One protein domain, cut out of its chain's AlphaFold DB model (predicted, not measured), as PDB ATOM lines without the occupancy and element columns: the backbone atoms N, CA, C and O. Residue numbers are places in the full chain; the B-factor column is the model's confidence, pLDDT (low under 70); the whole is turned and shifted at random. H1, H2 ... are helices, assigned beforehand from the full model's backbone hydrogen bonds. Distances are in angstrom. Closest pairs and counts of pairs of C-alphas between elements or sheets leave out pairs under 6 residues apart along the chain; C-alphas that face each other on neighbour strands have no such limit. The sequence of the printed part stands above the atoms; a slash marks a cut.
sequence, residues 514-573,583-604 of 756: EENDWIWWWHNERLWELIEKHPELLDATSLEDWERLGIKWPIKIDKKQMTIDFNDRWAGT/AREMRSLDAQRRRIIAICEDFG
ATOM      1  N   GLU A 514     113.084 117.672  92.624       89.88
ATOM      2  CA  GLU A 514     113.598 118.626  93.620       89.88
ATOM      3  C   GLU A 514     114.166 117.952  94.888       89.88
ATOM      4  O   GLU A 514     115.171 118.401  95.445       89.88
ATOM      5  N   GLU A 515     113.541 116.862  95.358       93.19
ATOM      6  CA  GLU A 515     114.054 116.073  96.487       93.19
ATOM      7  C   GLU A 515     115.350 115.337  96.114       93.19
ATOM      8  O   GLU A 515     116.239 115.210  96.956       93.19
ATOM      9  N   ASN A 516     115.482 114.868  94.868       92.31
ATOM     10  CA  ASN A 516     116.695 114.213  94.377       92.31
ATOM     11  C   ASN A 516     117.844 115.221  94.212       92.31
ATOM     12  O   ASN A 516     118.940 114.975  94.721       92.31
ATOM     13  N   ASP A 517     117.577 116.366  93.581       89.06
ATOM     14  CA  ASP A 517     118.547 117.439  93.339       89.06
ATOM     15  C   ASP A 517     119.131 117.981  94.644       89.06
ATOM     16  O   ASP A 517     120.341 118.182  94.759       89.06
ATOM     17  N   TRP A 518     118.301 118.158  95.676       94.31
ATOM     18  CA  TRP A 518     118.795 118.572  96.987       94.31
ATOM     19  C   TRP A 518     119.534 117.449  97.726       94.31
ATOM     20  O   TRP A 518     120.533 117.736  98.379       94.31
ATOM     21  N   ILE A 519     119.122 116.175  97.618       92.06
ATOM     22  CA  ILE A 519     119.894 115.054  98.199       92.06
ATOM     23  C   ILE A 519     121.294 114.984  97.565       92.06
ATOM     24  O   ILE A 519     122.268 114.663  98.254       92.06
ATOM     25  N   TRP A 520     121.401 115.308  96.275       88.94
ATOM     26  CA  TRP A 520     122.666 115.427  95.557       88.94
ATOM     27  C   TRP A 520     123.473 116.655  96.000       88.94
ATOM     28  O   TRP A 520     124.626 116.514  96.407       88.94
ATOM     29  N   TRP A 521     122.864 117.844  96.011       89.50
ATOM     30  CA  TRP A 521     123.488 119.086  96.482       89.50
ATOM     31  C   TRP A 521     124.016 118.962  97.917       89.50
ATOM     32  O   TRP A 521     125.185 119.248  98.162       89.50
ATOM     33  N   TRP A 522     123.201 118.460  98.846       90.69
ATOM     34  CA  TRP A 522     123.566 118.297 100.254       90.69
ATOM     35  C   TRP A 522     124.648 117.223 100.433       90.69
ATOM     36  O   TRP A 522     125.516 117.350 101.291       90.69
ATOM     37  N   HIS A 523     124.688 116.178  99.592       87.88
ATOM     38  CA  HIS A 523     125.856 115.295  99.566       87.88
ATOM     39  C   HIS A 523     127.118 116.054  99.129       87.88
ATOM     40  O   HIS A 523     128.149 115.915  99.791       87.88
ATOM     41  N   ASN A 524     127.049 116.825  98.045       86.06
ATOM     42  CA  ASN A 524     128.198 117.562  97.524       86.06
ATOM     43  C   ASN A 524     128.694 118.628  98.508       86.06
ATOM     44  O   ASN A 524     129.898 118.750  98.691       86.06
ATOM     45  N   GLU A 525     127.805 119.325  99.217       87.44
ATOM     46  CA  GLU A 525     128.161 120.232 100.318       87.44
ATOM     47  C   GLU A 525     129.007 119.507 101.381       87.44
ATOM     48  O   GLU A 525     130.103 119.946 101.717       87.44
ATOM     49  N   ARG A 526     128.565 118.324 101.834       87.06
ATOM     50  CA  ARG A 526     129.296 117.499 102.820       87.06
ATOM     51  C   ARG A 526     130.537 116.790 102.257       87.06
ATOM     52  O   ARG A 526     131.298 116.212 103.032       87.06
ATOM     53  N   LEU A 527     130.742 116.810 100.938       83.31
ATOM     54  CA  LEU A 527     131.996 116.429 100.285       83.31
ATOM     55  C   LEU A 527     132.959 117.626 100.258       83.31
ATOM     56  O   LEU A 527     134.102 117.475 100.678       83.31
ATOM     57  N   TRP A 528     132.496 118.814  99.860       83.81
ATOM     58  CA  TRP A 528     133.289 120.049  99.861       83.81
ATOM     59  C   TRP A 528     133.766 120.437 101.260       83.81
ATOM     60  O   TRP A 528     134.962 120.633 101.441       83.81
ATOM     61  N   GLU A 529     132.903 120.379 102.279       86.75
ATOM     62  CA  GLU A 529     133.299 120.544 103.687       86.75
ATOM     63  C   GLU A 529     134.398 119.565 104.140       86.75
ATOM     64  O   GLU A 529     135.039 119.788 105.170       86.75
ATOM     65  N   LEU A 530     134.563 118.430 103.457       83.50
ATOM     66  CA  LEU A 530     135.554 117.405 103.778       83.50
ATOM     67  C   LEU A 530     136.858 117.653 103.005       83.50
ATOM     68  O   LEU A 530     137.929 117.525 103.590       83.50
ATOM     69  N   ILE A 531     136.766 118.118 101.755       83.25
ATOM     70  CA  ILE A 531     137.890 118.630 100.955       83.25
ATOM     71  C   ILE A 531     138.516 119.866 101.619       83.25
ATOM     72  O   ILE A 531     139.731 119.941 101.744       83.25
ATOM     73  N   GLU A 532     137.719 120.804 102.136       85.50
ATOM     74  CA  GLU A 532     138.216 121.981 102.874       85.50
ATOM     75  C   GLU A 532     139.023 121.601 104.128       85.50
ATOM     76  O   GLU A 532     139.952 122.308 104.515       85.50
ATOM     77  N   LYS A 533     138.686 120.469 104.760       87.00
ATOM     78  CA  LYS A 533     139.397 119.923 105.930       87.00
ATOM     79  C   LYS A 533     140.589 119.039 105.544       87.00
ATOM     80  O   LYS A 533     141.483 118.840 106.363       87.00
ATOM     81  N   HIS A 534     140.595 118.512 104.321       83.94
ATOM     82  CA  HIS A 534     141.596 117.599 103.776       83.94
ATOM     83  C   HIS A 534     141.865 117.947 102.300       83.94
ATOM     84  O   HIS A 534     141.416 117.218 101.414       83.94
ATOM     85  N   PRO A 535     142.579 119.053 102.003       86.69
ATOM     86  CA  PRO A 535     142.791 119.517 100.624       86.69
ATOM     87  C   PRO A 535     143.576 118.513  99.768       86.69
ATOM     88  O   PRO A 535     143.405 118.485  98.553       86.69
ATOM     89  N   GLU A 536     144.338 117.621 100.410       82.56
ATOM     90  CA  GLU A 536     144.978 116.430  99.827       82.56
ATOM     91  C   GLU A 536     143.990 115.506  99.073       82.56
ATOM     92  O   GLU A 536     144.409 114.689  98.258       82.56
ATOM     93  N   LEU A 537     142.674 115.648  99.291       79.94
ATOM     94  CA  LEU A 537     141.632 114.956  98.526       79.94
ATOM     95  C   LEU A 537     141.442 115.463  97.090       79.94
ATOM     96  O   LEU A 537     140.836 114.751  96.295       79.94
ATOM     97  N   LEU A 538     141.927 116.657  96.739       79.69
ATOM     98  CA  LEU A 538     141.857 117.157  95.357       79.69
ATOM     99  C   LEU A 538     142.801 116.393  94.418       79.69
ATOM    100  O   LEU A 538     142.487 116.244  93.240       79.69
ATOM    101  N   ASP A 539     143.901 115.865  94.959       76.75
ATOM    102  CA  ASP A 539     144.890 115.054  94.237       76.75
ATOM    103  C   ASP A 539     144.627 113.534  94.381       76.75
ATOM    104  O   ASP A 539     145.333 112.706  93.797       76.75
ATOM    105  N   ALA A 540     143.614 113.136  95.163       75.25
ATOM    106  CA  ALA A 540     143.332 111.748  95.538       75.25
ATOM    107  C   ALA A 540     142.608 110.963  94.426       75.25
ATOM    108  O   ALA A 540     141.410 110.684  94.500       75.25
ATOM    109  N   THR A 541     143.367 110.566  93.401       71.88
ATOM    110  CA  THR A 541     142.862 109.803  92.242       71.88
ATOM    111  C   THR A 541     142.371 108.383  92.562       71.88
ATOM    112  O   THR A 541     141.678 107.786  91.735       71.88
ATOM    113  N   SER A 542     142.689 107.818  93.735       77.81
ATOM    114  CA  SER A 542     142.315 106.447  94.102       77.81
ATOM    115  C   SER A 542     141.634 106.316  95.471       77.81
ATOM    116  O   SER A 542     141.805 107.124  96.384       77.81
ATOM    117  N   LEU A 543     140.907 105.209  95.659       74.56
ATOM    118  CA  LEU A 543     140.393 104.801  96.975       74.56
ATOM    119  C   LEU A 543     141.504 104.495  97.994       74.56
ATOM    120  O   LEU A 543     141.254 104.559  99.196       74.56
ATOM    121  N   GLU A 544     142.714 104.162  97.539       80.38
ATOM    122  CA  GLU A 544     143.841 103.848  98.422       80.38
ATOM    123  C   GLU A 544     144.437 105.133  99.028       80.38
ATOM    124  O   GLU A 544     144.841 105.127 100.192       80.38
ATOM    125  N   ASP A 545     144.360 106.263  98.316       79.50
ATOM    126  CA  ASP A 545     144.678 107.597  98.849       79.50
ATOM    127  C   ASP A 545     143.663 108.031  99.920       79.50
ATOM    128  O   ASP A 545     144.038 108.482 101.005       79.50
ATOM    129  N   TRP A 546     142.369 107.798  99.670       79.62
ATOM    130  CA  TRP A 546     141.302 108.027 100.654       79.62
ATOM    131  C   TRP A 546     141.508 107.205 101.940       79.62
ATOM    132  O   TRP A 546     141.391 107.739 103.047       79.62
ATOM    133  N   GLU A 547     141.865 105.917 101.827       83.00
ATOM    134  CA  GLU A 547     142.184 105.091 103.000       83.00
ATOM    135  C   GLU A 547     143.485 105.523 103.699       83.00
ATOM    136  O   GLU A 547     143.533 105.505 104.934       83.00
ATOM    137  N   ARG A 548     144.504 105.973 102.953       83.06
ATOM    138  CA  ARG A 548     145.767 106.519 103.488       83.06
ATOM    139  C   ARG A 548     145.551 107.776 104.334       83.06
ATOM    140  O   ARG A 548     146.192 107.915 105.373       83.06
ATOM    141  N   LEU A 549     144.614 108.637 103.941       79.25
ATOM    142  CA  LEU A 549     144.172 109.804 104.719       79.25
ATOM    143  C   LEU A 549     143.300 109.419 105.939       79.25
ATOM    144  O   LEU A 549     142.922 110.272 106.740       79.25
ATOM    145  N   GLY A 550     142.961 108.133 106.103       80.56
ATOM    146  CA  GLY A 550     142.079 107.622 107.159       80.56
ATOM    147  C   GLY A 550     140.583 107.843 106.892       80.56
ATOM    148  O   GLY A 550     139.743 107.526 107.746       80.56
ATOM    149  N   ILE A 551     140.230 108.363 105.714       80.69
ATOM    150  CA  ILE A 551     138.894 108.850 105.367       80.69
ATOM    151  C   ILE A 551     138.098 107.710 104.729       80.69
ATOM    152  O   ILE A 551     138.269 107.346 103.570       80.69
ATOM    153  N   LYS A 552     137.189 107.113 105.505       77.25
ATOM    154  CA  LYS A 552     136.445 105.929 105.051       77.25
ATOM    155  C   LYS A 552     135.336 106.287 104.062       77.25
ATOM    156  O   LYS A 552     134.321 106.860 104.464       77.25
ATOM    157  N   TRP A 553     135.507 105.869 102.808       67.00
ATOM    158  CA  TRP A 553     134.460 105.865 101.788       67.00
ATOM    159  C   TRP A 553     133.423 104.742 102.043       67.00
ATOM    160  O   TRP A 553     133.790 103.673 102.539       67.00
ATOM    161  N   PRO A 554     132.128 104.937 101.717       68.19
ATOM    162  CA  PRO A 554     131.482 106.220 101.447       68.19
ATOM    163  C   PRO A 554     131.408 107.082 102.714       68.19
ATOM    164  O   PRO A 554     131.177 106.559 103.807       68.19
ATOM    165  N   ILE A 555     131.557 108.402 102.544       72.81
ATOM    166  CA  ILE A 555     131.669 109.389 103.634       72.81
ATOM    167  C   ILE A 555     130.665 109.133 104.772       72.81
ATOM    168  O   ILE A 555     129.455 108.978 104.551       72.81
ATOM    169  N   LYS A 556     131.180 109.154 106.010       77.75
ATOM    170  CA  LYS A 556     130.412 109.073 107.264       77.75
ATOM    171  C   LYS A 556     129.640 110.364 107.552       77.75
ATOM    172  O   LYS A 556     129.939 111.104 108.481       77.75
ATOM    173  N   ILE A 557     128.610 110.584 106.754       79.38
ATOM    174  CA  ILE A 557     127.611 111.635 106.930       79.38
ATOM    175  C   ILE A 557     126.816 111.437 108.235       79.38
ATOM    176  O   ILE A 557     126.417 110.304 108.535       79.38
ATOM    177  N   ASP A 558     126.504 112.523 108.963       87.81
ATOM    178  CA  ASP A 558     125.476 112.465 110.012       87.81
ATOM    179  C   ASP A 558     124.081 112.379 109.385       87.81
ATOM    180  O   ASP A 558     123.485 113.339 108.894       87.81
ATOM    181  N   LYS A 559     123.553 111.160 109.423       87.25
ATOM    182  CA  LYS A 559     122.256 110.802 108.862       87.25
ATOM    183  C   LYS A 559     121.101 111.406 109.659       87.25
ATOM    184  O   LYS A 559     120.016 111.538 109.103       87.25
ATOM    185  N   LYS A 560     121.303 111.781 110.930       91.56
ATOM    186  CA  LYS A 560     120.289 112.509 111.704       91.56
ATOM    187  C   LYS A 560     120.103 113.906 111.142       91.56
ATOM    188  O   LYS A 560     118.970 114.243 110.826       91.56
ATOM    189  N   GLN A 561     121.193 114.653 110.955       92.12
ATOM    190  CA  GLN A 561     121.134 116.010 110.414       92.12
ATOM    191  C   GLN A 561     120.498 116.008 109.020       92.12
ATOM    192  O   GLN A 561     119.491 116.675 108.823       92.12
ATOM    193  N   MET A 562     120.936 115.102 108.131       93.56
ATOM    194  CA  MET A 562     120.292 114.883 106.825       93.56
ATOM    195  C   MET A 562     118.771 114.664 106.926       93.56
ATOM    196  O   MET A 562     118.022 115.092 106.058       93.56
ATOM    197  N   THR A 563     118.304 113.969 107.968       94.69
ATOM    198  CA  THR A 563     116.875 113.674 108.177       94.69
ATOM    199  C   THR A 563     116.114 114.855 108.778       94.69
ATOM    200  O   THR A 563     114.907 114.934 108.588       94.69
ATOM    201  N   ILE A 564     116.784 115.749 109.504       95.75
ATOM    202  CA  ILE A 564     116.195 116.984 110.033       95.75
ATOM    203  C   ILE A 564     116.076 117.979 108.878       95.75
ATOM    204  O   ILE A 564     114.962 118.259 108.445       95.75
ATOM    205  N   ASP A 565     117.202 118.353 108.263       95.62
ATOM    206  CA  ASP A 565     117.280 119.297 107.140       95.62
ATOM    207  C   ASP A 565     116.286 118.943 106.014       95.62
ATOM    208  O   ASP A 565     115.580 119.807 105.490       95.62
ATOM    209  N   PHE A 566     116.179 117.651 105.666       96.00
ATOM    210  CA  PHE A 566     115.282 117.166 104.612       96.00
ATOM    211  C   PHE A 566     113.794 117.138 105.009       96.00
ATOM    212  O   PHE A 566     112.904 117.203 104.153       96.00
ATOM    213  N   ASN A 567     113.472 116.987 106.292       96.31
ATOM    214  CA  ASN A 567     112.075 117.017 106.720       96.31
ATOM    215  C   ASN A 567     111.595 118.448 106.969       96.31
ATOM    216  O   ASN A 567     110.470 118.754 106.581       96.31
ATOM    217  N   ASP A 568     112.469 119.323 107.463       97.00
ATOM    218  CA  ASP A 568     112.176 120.735 107.700       97.00
ATOM    219  C   ASP A 568     112.037 121.516 106.379       97.00
ATOM    220  O   ASP A 568     111.054 122.232 106.192       97.00
ATOM    221  N   ARG A 569     112.949 121.322 105.407       95.62
ATOM    222  CA  ARG A 569     112.945 122.053 104.116       95.62
ATOM    223  C   ARG A 569     111.660 121.888 103.291       95.62
ATOM    224  O   ARG A 569     111.315 122.784 102.526       95.62
ATOM    225  N   TRP A 570     110.969 120.759 103.430       95.38
ATOM    226  CA  TRP A 570     109.725 120.449 102.709       95.38
ATOM    227  C   TRP A 570     108.553 120.188 103.672       95.38
ATOM    228  O   TRP A 570     107.583 119.512 103.309       95.38
ATOM    229  N   ALA A 571     108.620 120.694 104.905       93.81
ATOM    230  CA  ALA A 571     107.478 120.687 105.813       93.81
ATOM    231  C   ALA A 571     106.292 121.441 105.176       93.81
ATOM    232  O   ALA A 571     106.470 122.510 104.596       93.81
ATOM    233  N   GLY A 572     105.085 120.868 105.236       90.00
ATOM    234  CA  GLY A 572     103.881 121.453 104.629       90.00
ATOM    235  C   GLY A 572     103.831 121.454 103.090       90.00
ATOM    236  O   GLY A 572     102.887 121.999 102.522       90.00
ATOM    237  N   THR A 573     104.805 120.851 102.397       91.81
ATOM    238  CA  THR A 573     104.720 120.646 100.938       91.81
ATOM    239  C   THR A 573     103.753 119.513 100.589       91.81
ATOM    240  O   THR A 573     103.479 118.632 101.409       91.81
ATOM    241  N   ALA A 583     106.896 112.933 106.095       91.19
ATOM    242  CA  ALA A 583     108.308 112.957 106.472       91.19
ATOM    243  C   ALA A 583     109.035 111.644 106.110       91.19
ATOM    244  O   ALA A 583     108.523 110.541 106.332       91.19
ATOM    245  N   ARG A 584     110.240 111.750 105.541       91.94
ATOM    246  CA  ARG A 584     111.033 110.598 105.090       91.94
ATOM    247  C   ARG A 584     111.900 110.058 106.223       91.94
ATOM    248  O   ARG A 584     112.537 110.812 106.957       91.94
ATOM    249  N   GLU A 585     111.993 108.733 106.319       90.31
ATOM    250  CA  GLU A 585     112.935 108.090 107.235       90.31
ATOM    251  C   GLU A 585     114.395 108.275 106.798       90.31
ATOM    252  O   GLU A 585     114.739 108.066 105.633       90.31
ATOM    253  N   MET A 586     115.280 108.449 107.784       90.12
ATOM    254  CA  MET A 586     116.746 108.390 107.666       90.12
ATOM    255  C   MET A 586     117.271 107.252 106.772       90.12
ATOM    256  O   MET A 586     118.245 107.417 106.041       90.12
ATOM    257  N   ARG A 587     116.640 106.071 106.830       83.44
ATOM    258  CA  ARG A 587     117.028 104.904 106.018       83.44
ATOM    259  C   ARG A 587     116.634 105.040 104.551       83.44
ATOM    260  O   ARG A 587     117.354 104.539 103.695       83.44
ATOM    261  N   SER A 588     115.509 105.696 104.277       88.81
ATOM    262  CA  SER A 588     115.059 105.990 102.920       88.81
ATOM    263  C   SER A 588     115.984 107.022 102.270       88.81
ATOM    264  O   SER A 588     116.396 106.834 101.130       88.81
ATOM    265  N   LEU A 589     116.379 108.054 103.024       91.75
ATOM    266  CA  LEU A 589     117.287 109.110 102.565       91.75
ATOM    267  C   LEU A 589     118.707 108.590 102.295       91.75
ATOM    268  O   LEU A 589     119.248 108.813 101.217       91.75
ATOM    269  N   ASP A 590     119.287 107.814 103.218       88.62
ATOM    270  CA  ASP A 590     120.593 107.160 103.024       88.62
ATOM    271  C   ASP A 590     120.580 106.155 101.855       88.62
ATOM    272  O   ASP A 590     121.582 106.009 101.158       88.62
ATOM    273  N   ALA A 591     119.454 105.480 101.596       86.62
ATOM    274  CA  ALA A 591     119.310 104.604 100.433       86.62
ATOM    275  C   ALA A 591     119.198 105.393  99.116       86.62
ATOM    276  O   ALA A 591     119.889 105.060  98.153       86.62
ATOM    277  N   GLN A 592     118.377 106.448  99.073       91.00
ATOM    278  CA  GLN A 592     118.196 107.271  97.875       91.00
ATOM    279  C   GLN A 592     119.470 108.054  97.531       91.00
ATOM    280  O   GLN A 592     119.871 108.053  96.371       91.00
ATOM    281  N   ARG A 593     120.182 108.611  98.524       89.81
ATOM    282  CA  ARG A 593     121.502 109.236  98.324       89.81
ATOM    283  C   ARG A 593     122.476 108.278  97.641       89.81
ATOM    284  O   ARG A 593     123.071 108.634  96.633       89.81
ATOM    285  N   ARG A 594     122.629 107.055  98.162       84.75
ATOM    286  CA  ARG A 594     123.526 106.048  97.562       84.75
ATOM    287  C   ARG A 594     123.106 105.649  96.155       84.75
ATOM    288  O   ARG A 594     123.969 105.383  95.333       84.75
ATOM    289  N   ARG A 595     121.801 105.614  95.880       82.94
ATOM    290  CA  ARG A 595     121.284 105.352  94.537       82.94
ATOM    291  C   ARG A 595     121.627 106.483  93.566       82.94
ATOM    292  O   ARG A 595     121.992 106.185  92.442       82.94
ATOM    293  N   ILE A 596     121.533 107.743  93.991       83.06
ATOM    294  CA  ILE A 596     121.924 108.897  93.169       83.06
ATOM    295  C   ILE A 596     123.433 108.854  92.886       83.06
ATOM    296  O   ILE A 596     123.816 108.941  91.727       83.06
ATOM    297  N   ILE A 597     124.269 108.599  93.904       81.31
ATOM    298  CA  ILE A 597     125.723 108.403  93.732       81.31
ATOM    299  C   ILE A 597     126.017 107.306  92.702       81.31
ATOM    300  O   ILE A 597     126.749 107.556  91.754       81.31
ATOM    301  N   ALA A 598     125.406 106.126  92.858       75.31
ATOM    302  CA  ALA A 598     125.602 105.001  91.944       75.31
ATOM    303  C   ALA A 598     125.136 105.314  90.510       75.31
ATOM    304  O   ALA A 598     125.766 104.880  89.562       75.31
ATOM    305  N   ILE A 599     124.076 106.113  90.335       72.44
ATOM    306  CA  ILE A 599     123.645 106.583  89.009       72.44
ATOM    307  C   ILE A 599     124.685 107.546  88.412       72.44
ATOM    308  O   ILE A 599     125.016 107.425  87.238       72.44
ATOM    309  N   CYS A 600     125.234 108.481  89.193       69.50
ATOM    310  CA  CYS A 600     126.299 109.368  88.716       69.50
ATOM    311  C   CYS A 600     127.588 108.599  88.360       69.50
ATOM    312  O   CYS A 600     128.230 108.942  87.370       69.50
ATOM    313  N   GLU A 601     127.915 107.549  89.124       68.06
ATOM    314  CA  GLU A 601     128.978 106.573  88.838       68.06
ATOM    315  C   GLU A 601     128.711 105.812  87.523       68.06
ATOM    316  O   GLU A 601     129.535 105.869  86.611       68.06
ATOM    317  N   ASP A 602     127.549 105.160  87.391       68.50
ATOM    318  CA  ASP A 602     127.170 104.327  86.235       68.50
ATOM    319  C   ASP A 602     127.140 105.114  84.909       68.50
ATOM    320  O   ASP A 602     127.463 104.566  83.855       68.50
ATOM    321  N   PHE A 603     126.752 106.397  84.937       61.62
ATOM    322  CA  PHE A 603     126.690 107.255  83.744       61.62
ATOM    323  C   PHE A 603     128.009 107.973  83.410       61.62
ATOM    324  O   PHE A 603     128.048 108.716  82.428       61.62
ATOM    325  N   GLY A 604     129.078 107.783  84.195       54.50
ATOM    326  CA  GLY A 604     130.398 108.366  83.918       54.50
ATOM    327  C   GLY A 604     130.404 109.898  83.828       54.50
ATOM    328  O   GLY A 604     131.225 110.471  83.111       54.50
TER     329      GLY A 604
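Overview. This is residues 514 to 573 and 583 to 604 of the 756 residues of an uncharacterized protein of Endocarpon pusillum (strain Z07020 / HMAS-L-300199) (UniProt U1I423). A long helix, H1, makes one long side of a loose loop; the short helices H2 and H3 make the turn at its far end, and residues 549 to 558 run back to H4. H5 crosses the first half of H1 and meets H4 with its own first residues, while H2 and H3 lie away from this crossing. The printed part has 82 residues with five named helices, H1 to H5 in that order along the chain, and no named strand; the class is all helix. It is elongated, 43 by 28 by 18 A, yet only just compact, close to loose, with a radius of gyration of the C-alphas of 14.0 A.

Along the chain. H1, residues 514 to 531, begins with C-alpha 514 at (113.598, 118.626, 93.620) and is 25.4 A long from first to last C-alpha. H2 follows at residues 535 to 538, 5.8 A long, and H3 at residues 543 to 548, 8.6 A long. H4, residues 559 to 568, measures 14.2 A and begins with C-alpha 559 at (122.256, 110.802, 108.862). After the cut, H5 covers residues 586 to 602 over 24.2 A and ends with C-alpha 602 at (127.170, 104.327, 86.235).

Arrangement. H1 touches H5 with residues 516 to 523 alone; the closest C-alphas are those of Ile 519 and Arg 593, 6.0 A apart. Their lines are about perpendicular, at 80 degrees. H1 and H2 are close but not clearly touching, with the C-alphas of Ile 531 and Leu 537 closest at 5.8 A. H2 and H3 are likewise close but not clearly touching; the closest C-alphas, of Leu 537 and Trp 546, are 7.3 A apart. H3 is apart from H1, H4 and H5. H5 touches H4 with residues 586 to 590 alone, the C-alphas of Thr 563 and Met 586 being closest at 5.3 A. These two are about perpendicular, at 81 degrees. H1 and H4 are near each other, with 8 pairs of C-alphas within 10 A. In H3, H4 and H5 each O i to N i+4 pair is within hydrogen-bond range; in H1 it is 13 of 14, and H2 is too short for such a pair.

Size, cuts and confidence. The two C-alphas farthest apart, of Arg 548 and Gly 572, are 44.5 A apart. Residues 574 to 582 are cut out, and C-alphas 573 and 583 are 10.1 A apart across the cut, which lies in the link from H4 to H5. The links H1 to H2 and H2 to H3 are tight; that from H3 to H4, 10 residues, is short. The mean pLDDT of the printed part is 84.4, and it is under 70 at residues 553 to 554 and 600 to 604, of which 600 to 602 belong to H5.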